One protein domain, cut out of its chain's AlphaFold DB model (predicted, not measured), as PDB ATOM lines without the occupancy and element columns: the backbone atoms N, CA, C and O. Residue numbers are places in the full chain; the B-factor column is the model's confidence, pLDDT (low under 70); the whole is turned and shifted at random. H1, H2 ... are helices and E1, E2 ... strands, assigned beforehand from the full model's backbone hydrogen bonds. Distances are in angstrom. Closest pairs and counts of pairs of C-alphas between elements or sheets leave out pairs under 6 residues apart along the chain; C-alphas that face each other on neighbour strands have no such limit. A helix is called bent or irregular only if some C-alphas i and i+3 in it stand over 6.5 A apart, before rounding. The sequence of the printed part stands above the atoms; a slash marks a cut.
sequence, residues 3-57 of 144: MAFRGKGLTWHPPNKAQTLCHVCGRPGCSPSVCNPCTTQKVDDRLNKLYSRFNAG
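Overview. This is residues 3 to 57 of the 144 residues of an uncharacterized protein of Rhizophagus irregularis (UniProt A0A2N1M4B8). A small head of loops holds a short two-stranded hairpin, E1 and E2, and a single helical arm sticks out from it: residues 39 to 57, of which 41 to 55 belong to H1. In the head, the hairpin is followed by a long winding stretch without a named element, residues 14 to 40, whose last residues lead into the arm. The printed part has 55 residues, with two named strands and one named helix in the order E1, E2, H1; the sheet has the order E1 - E2 and is antiparallel. The class is mixed, helices and strands, with under half of the residues, 24 of 55, in named elements. The whole is only just extended, close to loose, with a radius of gyration of the C-alphas of 15.6 A, and its flat outline spans 48 by 25 by 13 A, the arm making much of the length.

Arrangement. The printed part begins with strand E1, residues 3 to 6, and after a tight link of 2 residues comes strand E2, residues 9 to 13. The two are antiparallel neighbours and form a hairpin, with an angle of 129 degrees between their N-to-C directions. The C-alphas of Phe 5 and Leu 10 face each other at 4.6 A, and those of Met 3 and Trp 12 face each other at 5.0 A. Across the pair, N of Thr 11 and O of Ala 4 are 2.9 A apart, and N of Arg 6 and O of Gly 9 are 3.0 A apart, both within hydrogen-bond range. From E2 a long link of 27 residues, 14 to 40, runs to helix H1, residues 41 to 55. E1 and H1 are apart, with no C-alpha of the one within 8 A of the other. Residues 39 to 57 stand free: no C-alpha 8 or more residues away along the chain comes within 10 A of theirs. In the backbone of H1, 10 of 11 pairs of O i and N i+4 are within hydrogen-bond range.

Along the chain. E1 runs from Met 3, with its C-alpha at (97.732, 124.771, 127.750), to Arg 6. E2 runs from Gly 9 to His 13 and is the longest strand by residues, with 5 residues and 12.6 A from first to last C-alpha. H1 begins at Gln 41, with its C-alpha at (96.024, 120.907, 103.170), and ends at Asn 55, with its C-alpha at (82.163, 105.884, 106.284). It measures 20.7 A from first to last C-alpha and is not bent.

Size, cuts and confidence. The two C-alphas farthest apart are those of Asn 16 and Gly 57, at 48.5 A, while the first and last printed C-alphas, those of Met 3 and Gly 57, are 37.1 A apart. Without the stretch that stands free, the body has 36 residues, spans 26 by 20 by 10 A and has a radius of gyration of 9.6 A, 1.11 times that of a compact globule of as many residues. The C-alphas of residues 14 to 40 lie 6 to 21 A from the mean of the C-alphas. The printed part has no cut. The link from E1 to E2 is tight, and the link from E2 to H1 is long. The mean pLDDT of the printed part, the model's own confidence, is 71.7, and 21 printed residues are under 70: residue 13, residues 15 to 19, residues 32 to 34, residues 36 to 44 and residues 55 to 57.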
ATOM      1  N   MET A   3      97.335 125.657 128.849       77.56
ATOM      2  CA  MET A   3      97.732 124.771 127.750       77.56
ATOM      3  C   MET A   3      98.061 125.599 126.514       77.56
ATOM      4  O   MET A   3      97.261 126.436 126.107       77.56
ATOM      5  N   ALA A   4      99.209 125.338 125.896       76.56
ATOM      6  CA  ALA A   4      99.547 125.892 124.590       76.56
ATOM      7  C   ALA A   4     100.148 124.808 123.692       76.56
ATOM      8  O   ALA A   4     100.739 123.836 124.168       76.56
ATOM      9  N   PHE A   5     100.002 124.979 122.381       78.12
ATOM     10  CA  PHE A   5     100.598 124.088 121.395       78.12
ATOM     11  C   PHE A   5     102.057 124.493 121.145       78.12
ATOM     12  O   PHE A   5     102.322 125.610 120.703       78.12
ATOM     13  N   ARG A   6     103.016 123.596 121.415       77.88
ATOM     14  CA  ARG A   6     104.433 123.781 121.048       77.88
ATOM     15  C   ARG A   6     104.923 122.591 120.235       77.88
ATOM     16  O   ARG A   6     104.927 121.447 120.686       77.88
ATOM     17  N   GLY A   7     105.402 122.872 119.025       75.50
ATOM     18  CA  GLY A   7     105.941 121.857 118.124       75.50
ATOM     19  C   GLY A   7     104.861 120.898 117.623       75.50
ATOM     20  O   GLY A   7     104.136 121.231 116.696       75.50
ATOM     21  N   LYS A   8     104.798 119.697 118.208       76.88
ATOM     22  CA  LYS A   8     103.884 118.610 117.807       76.88
ATOM     23  C   LYS A   8     103.013 118.082 118.956       76.88
ATOM     24  O   LYS A   8     102.412 117.023 118.825       76.88
ATOM     25  N   GLY A   9     102.955 118.798 120.079       83.25
ATOM     26  CA  GLY A   9     102.165 118.402 121.242       83.25
ATOM     27  C   GLY A   9     101.681 119.591 122.066       83.25
ATOM     28  O   GLY A   9     102.132 120.725 121.885       83.25
ATOM     29  N   LEU A  10     100.749 119.312 122.976       87.25
ATOM     30  CA  LEU A  10     100.296 120.264 123.985       87.25
ATOM     31  C   LEU A  10     101.278 120.262 125.154       87.25
ATOM     32  O   LEU A  10     101.658 119.203 125.655       87.25
ATOM     33  N   THR A  11     101.685 121.447 125.593       81.81
ATOM     34  CA  THR A  11     102.590 121.616 126.728       81.81
ATOM     35  C   THR A  11     101.962 122.524 127.777       81.81
ATOM     36  O   THR A  11     101.349 123.548 127.465       81.81
ATOM     37  N   TRP A  12     102.121 122.140 129.044       81.38
ATOM     38  CA  TRP A  12     101.657 122.919 130.184       81.38
ATOM     39  C   TRP A  12     102.646 124.031 130.497       81.38
ATOM     40  O   TRP A  12     103.831 123.779 130.728       81.38
ATOM     41  N   HIS A  13     102.155 125.265 130.536       65.75
ATOM     42  CA  HIS A  13     102.970 126.418 130.883       65.75
ATOM     43  C   HIS A  13     102.376 127.204 132.056       65.75
ATOM     44  O   HIS A  13     101.151 127.297 132.203       65.75
ATOM     45  N   PRO A  14     103.231 127.804 132.905       70.88
ATOM     46  CA  PRO A  14     102.815 128.888 133.782       70.88
ATOM     47  C   PRO A  14     102.238 130.034 132.930       70.88
ATOM     48  O   PRO A  14     102.792 130.316 131.863       70.88
ATOM     49  N   PRO A  15     101.162 130.704 133.378       63.62
ATOM     50  CA  PRO A  15     100.373 131.630 132.555       63.62
ATOM     51  C   PRO A  15     101.196 132.763 131.913       63.62
ATOM     52  O   PRO A  15     100.915 133.165 130.788       63.62
ATOM     53  N   ASN A  16     102.294 133.184 132.548       60.97
ATOM     54  CA  ASN A  16     103.198 134.220 132.031       60.97
ATOM     55  C   ASN A  16     103.892 133.840 130.696       60.97
ATOM     56  O   ASN A  16     104.265 134.704 129.912       60.97
ATOM     57  N   LYS A  17     104.042 132.547 130.373       59.84
ATOM     58  CA  LYS A  17     104.712 132.107 129.128       59.84
ATOM     59  C   LYS A  17     103.756 131.818 127.969       59.84
ATOM     60  O   LYS A  17     104.225 131.564 126.865       59.84
ATOM     61  N   ALA A  18     102.444 131.818 128.211       59.91
ATOM     62  CA  ALA A  18     101.437 131.537 127.185       59.91
ATOM     63  C   ALA A  18     100.953 132.810 126.473       59.91
ATOM     64  O   ALA A  18     100.623 132.754 125.294       59.91
ATOM     65  N   GLN A  19     100.979 133.957 127.157       64.94
ATOM     66  CA  GLN A  19     100.572 135.255 126.599       64.94
ATOM     67  C   GLN A  19     101.485 135.769 125.474       64.94
ATOM     68  O   GLN A  19     101.066 136.588 124.666       64.94
ATOM     69  N   THR A  20     102.732 135.295 125.400       71.25
ATOM     70  CA  THR A  20     103.686 135.712 124.361       71.25
ATOM     71  C   THR A  20     103.620 134.844 123.105       71.25
ATOM     72  O   THR A  20     104.313 135.135 122.129       71.25
ATOM     73  N   LEU A  21     102.816 133.775 123.116       76.19
ATOM     74  CA  LEU A  21     102.665 132.857 121.992       76.19
ATOM     75  C   LEU A  21     101.473 133.272 121.131       76.19
ATOM     76  O   LEU A  21     100.393 133.572 121.634       76.19
ATOM     77  N   CYS A  22     101.648 133.226 119.814       80.25
ATOM     78  CA  CYS A  22     100.541 133.405 118.887       80.25
ATOM     79  C   CYS A  22      99.488 132.310 119.103       80.25
ATOM     80  O   CYS A  22      99.812 131.126 119.046       80.25
ATOM     81  N   HIS A  23      98.223 132.679 119.295       79.19
ATOM     82  CA  HIS A  23      97.141 131.703 119.465       79.19
ATOM     83  C   HIS A  23      96.855 130.897 118.183       79.19
ATOM     84  O   HIS A  23      96.336 129.790 118.263       79.19
ATOM     85  N   VAL A  24      97.228 131.425 117.011       75.62
ATOM     86  CA  VAL A  24      97.017 130.774 115.709       75.62
ATOM     87  C   VAL A  24      98.092 129.715 115.417       75.62
ATOM     88  O   VAL A  24      97.778 128.661 114.873       75.62
ATOM     89  N   CYS A  25      99.360 129.953 115.785       76.69
ATOM     90  CA  CYS A  25     100.475 129.048 115.443       76.69
ATOM     91  C   CYS A  25     101.371 128.595 116.611       76.69
ATOM     92  O   CYS A  25     102.297 127.809 116.401       76.69
ATOM     93  N   GLY A  26     101.155 129.094 117.828       74.62
ATOM     94  CA  GLY A  26     101.921 128.740 119.028       74.62
ATOM     95  C   GLY A  26     103.360 129.272 119.078       74.62
ATOM     96  O   GLY A  26     104.139 128.832 119.924       74.62
ATOM     97  N   ARG A  27     103.758 130.187 118.178       76.75
ATOM     98  CA  ARG A  27     105.128 130.739 118.118       76.75
ATOM     99  C   ARG A  27     105.247 132.084 118.847       76.75
ATOM    100  O   ARG A  27     104.354 132.919 118.690       76.75
ATOM    101  N   PRO A  28     106.340 132.325 119.599       76.00
ATOM    102  CA  PRO A  28     106.605 133.630 120.192       76.00
ATOM    103  C   PRO A  28     106.978 134.656 119.114       76.00
ATOM    104  O   PRO A  28     107.686 134.320 118.167       76.00
ATOM    105  N   GLY A  29     106.500 135.897 119.253       72.75
ATOM    106  CA  GLY A  29     106.822 136.996 118.329       72.75
ATOM    107  C   GLY A  29     106.097 136.950 116.976       72.75
ATOM    108  O   GLY A  29     106.483 137.653 116.049       72.75
ATOM    109  N   CYS A  30     105.057 136.123 116.842       78.44
ATOM    110  CA  CYS A  30     104.235 136.062 115.636       78.44
ATOM    111  C   CYS A  30     102.948 136.881 115.829       78.44
ATOM    112  O   CYS A  30     102.108 136.538 116.662       78.44
ATOM    113  N   SER A  31     102.798 137.964 115.063       72.00
ATOM    114  CA  SER A  31     101.591 138.796 115.079       72.00
ATOM    115  C   SER A  31     100.391 138.024 114.515       72.00
ATOM    116  O   SER A  31     100.497 137.501 113.404       72.00
ATOM    117  N   PRO A  32      99.237 137.978 115.208       66.44
ATOM    118  CA  PRO A  32      98.042 137.274 114.731       66.44
ATOM    119  C   PRO A  32      97.566 137.724 113.344       66.44
ATOM    120  O   PRO A  32      97.060 136.914 112.583       66.44
ATOM    121  N   SER A  33      97.788 138.997 113.000       67.06
ATOM    122  CA  SER A  33      97.414 139.601 111.716       67.06
ATOM    123  C   SER A  33      98.237 139.112 110.518       67.06
ATOM    124  O   SER A  33      97.756 139.161 109.393       67.06
ATOM    125  N   VAL A  34      99.465 138.639 110.745       65.31
ATOM    126  CA  VAL A  34     100.377 138.124 109.698       65.31
ATOM    127  C   VAL A  34     100.518 136.602 109.801       65.31
ATOM    128  O   VAL A  34     101.121 135.944 108.953       65.31
ATOM    129  N   CYS A  35      99.962 136.016 110.860       74.31
ATOM    130  CA  CYS A  35     100.004 134.591 111.081       74.31
ATOM    131  C   CYS A  35      99.065 133.898 110.097       74.31
ATOM    132  O   CYS A  35      97.881 133.727 110.373       74.31
ATOM    133  N   ASN A  36      99.609 133.445 108.969       67.06
ATOM    134  CA  ASN A  36      98.914 132.478 108.136       67.06
ATOM    135  C   ASN A  36      98.727 131.205 108.976       67.06
ATOM    136  O   ASN A  36      99.738 130.586 109.338       67.06
ATOM    137  N   PRO A  37      97.488 130.800 109.327       65.62
ATOM    138  CA  PRO A  37      97.283 129.461 109.846       65.62
ATOM    139  C   PRO A  37      97.856 128.537 108.784       65.62
ATOM    140  O   PRO A  37      97.484 128.629 107.615       65.62
ATOM    141  N   CYS A  38      98.843 127.728 109.163       58.44
ATOM    142  CA  CYS A  38      99.371 126.717 108.266       58.44
ATOM    143  C   CYS A  38      98.189 125.799 107.960       58.44
ATOM    144  O   CYS A  38      97.837 124.950 108.780       58.44
ATOM    145  N   THR A  39      97.506 126.053 106.845       53.81
ATOM    146  CA  THR A  39      96.369 125.263 106.423       53.81
ATOM    147  C   THR A  39      96.925 123.882 106.170       53.81
ATOM    148  O   THR A  39      97.860 123.662 105.396       53.81
ATOM    149  N   THR A  40      96.391 122.935 106.919       53.56
ATOM    150  CA  THR A  40      96.747 121.530 106.920       53.56
ATOM    151  C   THR A  40      96.315 120.843 105.626       53.56
ATOM    152  O   THR A  40      95.889 119.702 105.674       53.56
ATOM    153  N   GLN A  41      96.483 121.462 104.452       57.19
ATOM    154  CA  GLN A  41      96.024 120.907 103.170       57.19
ATOM    155  C   GLN A  41      96.550 119.485 102.939       57.19
ATOM    156  O   GLN A  41      95.831 118.591 102.506       57.19
ATOM    157  N   LYS A  42      97.801 119.224 103.332       52.62
ATOM    158  CA  LYS A  42      98.439 117.909 103.162       52.62
ATOM    159  C   LYS A  42      97.963 116.847 104.164       52.62
ATOM    160  O   LYS A  42      98.235 115.658 103.994       52.62
ATOM    161  N   VAL A  43      97.282 117.273 105.223       59.53
ATOM    162  CA  VAL A  43      96.647 116.406 106.219       59.53
ATOM    163  C   VAL A  43      95.180 116.192 105.860       59.53
ATOM    164  O   VAL A  43      94.701 115.079 106.044       59.53
ATOM    165  N   ASP A  44      94.522 117.187 105.259       66.81
ATOM    166  CA  ASP A  44      93.120 117.136 104.842       66.81
ATOM    167  C   ASP A  44      92.882 116.071 103.770       66.81
ATOM    168  O   ASP A  44      91.981 115.257 103.936       66.81
ATOM    169  N   ASP A  45      93.732 115.955 102.745       74.56
ATOM    170  CA  ASP A  45      93.596 114.892 101.730       74.56
ATOM    171  C   ASP A  45      93.733 113.491 102.340       74.56
ATOM    172  O   ASP A  45      92.999 112.547 102.023       74.56
ATOM    173  N   ARG A  46      94.693 113.344 103.259       79.44
ATOM    174  CA  ARG A  46      94.956 112.079 103.946       79.44
ATOM    175  C   ARG A  46      93.842 111.748 104.941       79.44
ATOM    176  O   ARG A  46      93.501 110.575 105.081       79.44
ATOM    177  N   LEU A  47      93.264 112.755 105.588       82.44
ATOM    178  CA  LEU A  47      92.145 112.626 106.515       82.44
ATOM    179  C   LEU A  47      90.835 112.350 105.766       82.44
ATOM    180  O   LEU A  47      90.136 111.415 106.135       82.44
ATOM    181  N   ASN A  48      90.559 113.040 104.657       78.56
ATOM    182  CA  ASN A  48      89.422 112.778 103.767       78.56
ATOM    183  C   ASN A  48      89.463 111.355 103.211       78.56
ATOM    184  O   ASN A  48      88.432 110.681 103.136       78.56
ATOM    185  N   LYS A  49      90.658 110.854 102.882       82.44
ATOM    186  CA  LYS A  49      90.852 109.463 102.457       82.44
ATOM    187  C   LYS A  49      90.538 108.463 103.571       82.44
ATOM    188  O   LYS A  49      89.955 107.413 103.300       82.44
ATOM    189  N   LEU A  50      90.913 108.768 104.814       84.44
ATOM    190  CA  LEU A  50      90.592 107.931 105.974       84.44
ATOM    191  C   LEU A  50      89.094 107.977 106.298       84.44
ATOM    192  O   LEU A  50      88.482 106.926 106.477       84.44
ATOM    193  N   TYR A  51      88.497 109.166 106.283       74.50
ATOM    194  CA  TYR A  51      87.083 109.396 106.560       74.50
ATOM    195  C   TYR A  51      86.185 108.705 105.528       74.50
ATOM    196  O   TYR A  51      85.261 107.977 105.888       74.50
ATOM    197  N   SER A  52      86.528 108.806 104.242       75.69
ATOM    198  CA  SER A  52      85.821 108.104 103.161       75.69
ATOM    199  C   SER A  52      85.918 106.583 103.281       75.69
ATOM    200  O   SER A  52      84.971 105.875 102.953       75.69
ATOM    201  N   ARG A  53      87.052 106.055 103.760       76.00
ATOM    202  CA  ARG A  53      87.245 104.608 103.948       76.00
ATOM    203  C   ARG A  53      86.451 104.067 105.137       76.00
ATOM    204  O   ARG A  53      85.983 102.936 105.063       76.00
ATOM    205  N   PHE A  54      86.313 104.852 106.204       75.75
ATOM    206  CA  PHE A  54      85.574 104.455 107.404       75.75
ATOM    207  C   PHE A  54      84.054 104.594 107.227       75.75
ATOM    208  O   PHE A  54      83.312 103.704 107.631       75.75
ATOM    209  N   ASN A  55      83.592 105.645 106.541       69.88
ATOM    210  CA  ASN A  55      82.163 105.884 106.284       69.88
ATOM    211  C   ASN A  55      81.611 105.127 105.071       69.88
ATOM    212  O   ASN A  55      80.409 105.119 104.833       69.88
ATOM    213  N   ALA A  56      82.472 104.458 104.305       64.19
ATOM    214  CA  ALA A  56      82.092 103.646 103.153       64.19
ATOM    215  C   ALA A  56      81.248 102.396 103.492       64.19
ATOM    216  O   ALA A  56      80.869 101.677 102.565       64.19
ATOM    217  N   GLY A  57      80.989 102.122 104.777       63.97
ATOM    218  CA  GLY A  57      80.327 100.907 105.250       63.97
ATOM    219  C   GLY A  57      81.132  99.632 104.943       63.97
ATOM    220  O   GLY A  57      82.190  99.690 104.307       63.97
TER     221      GLY A  57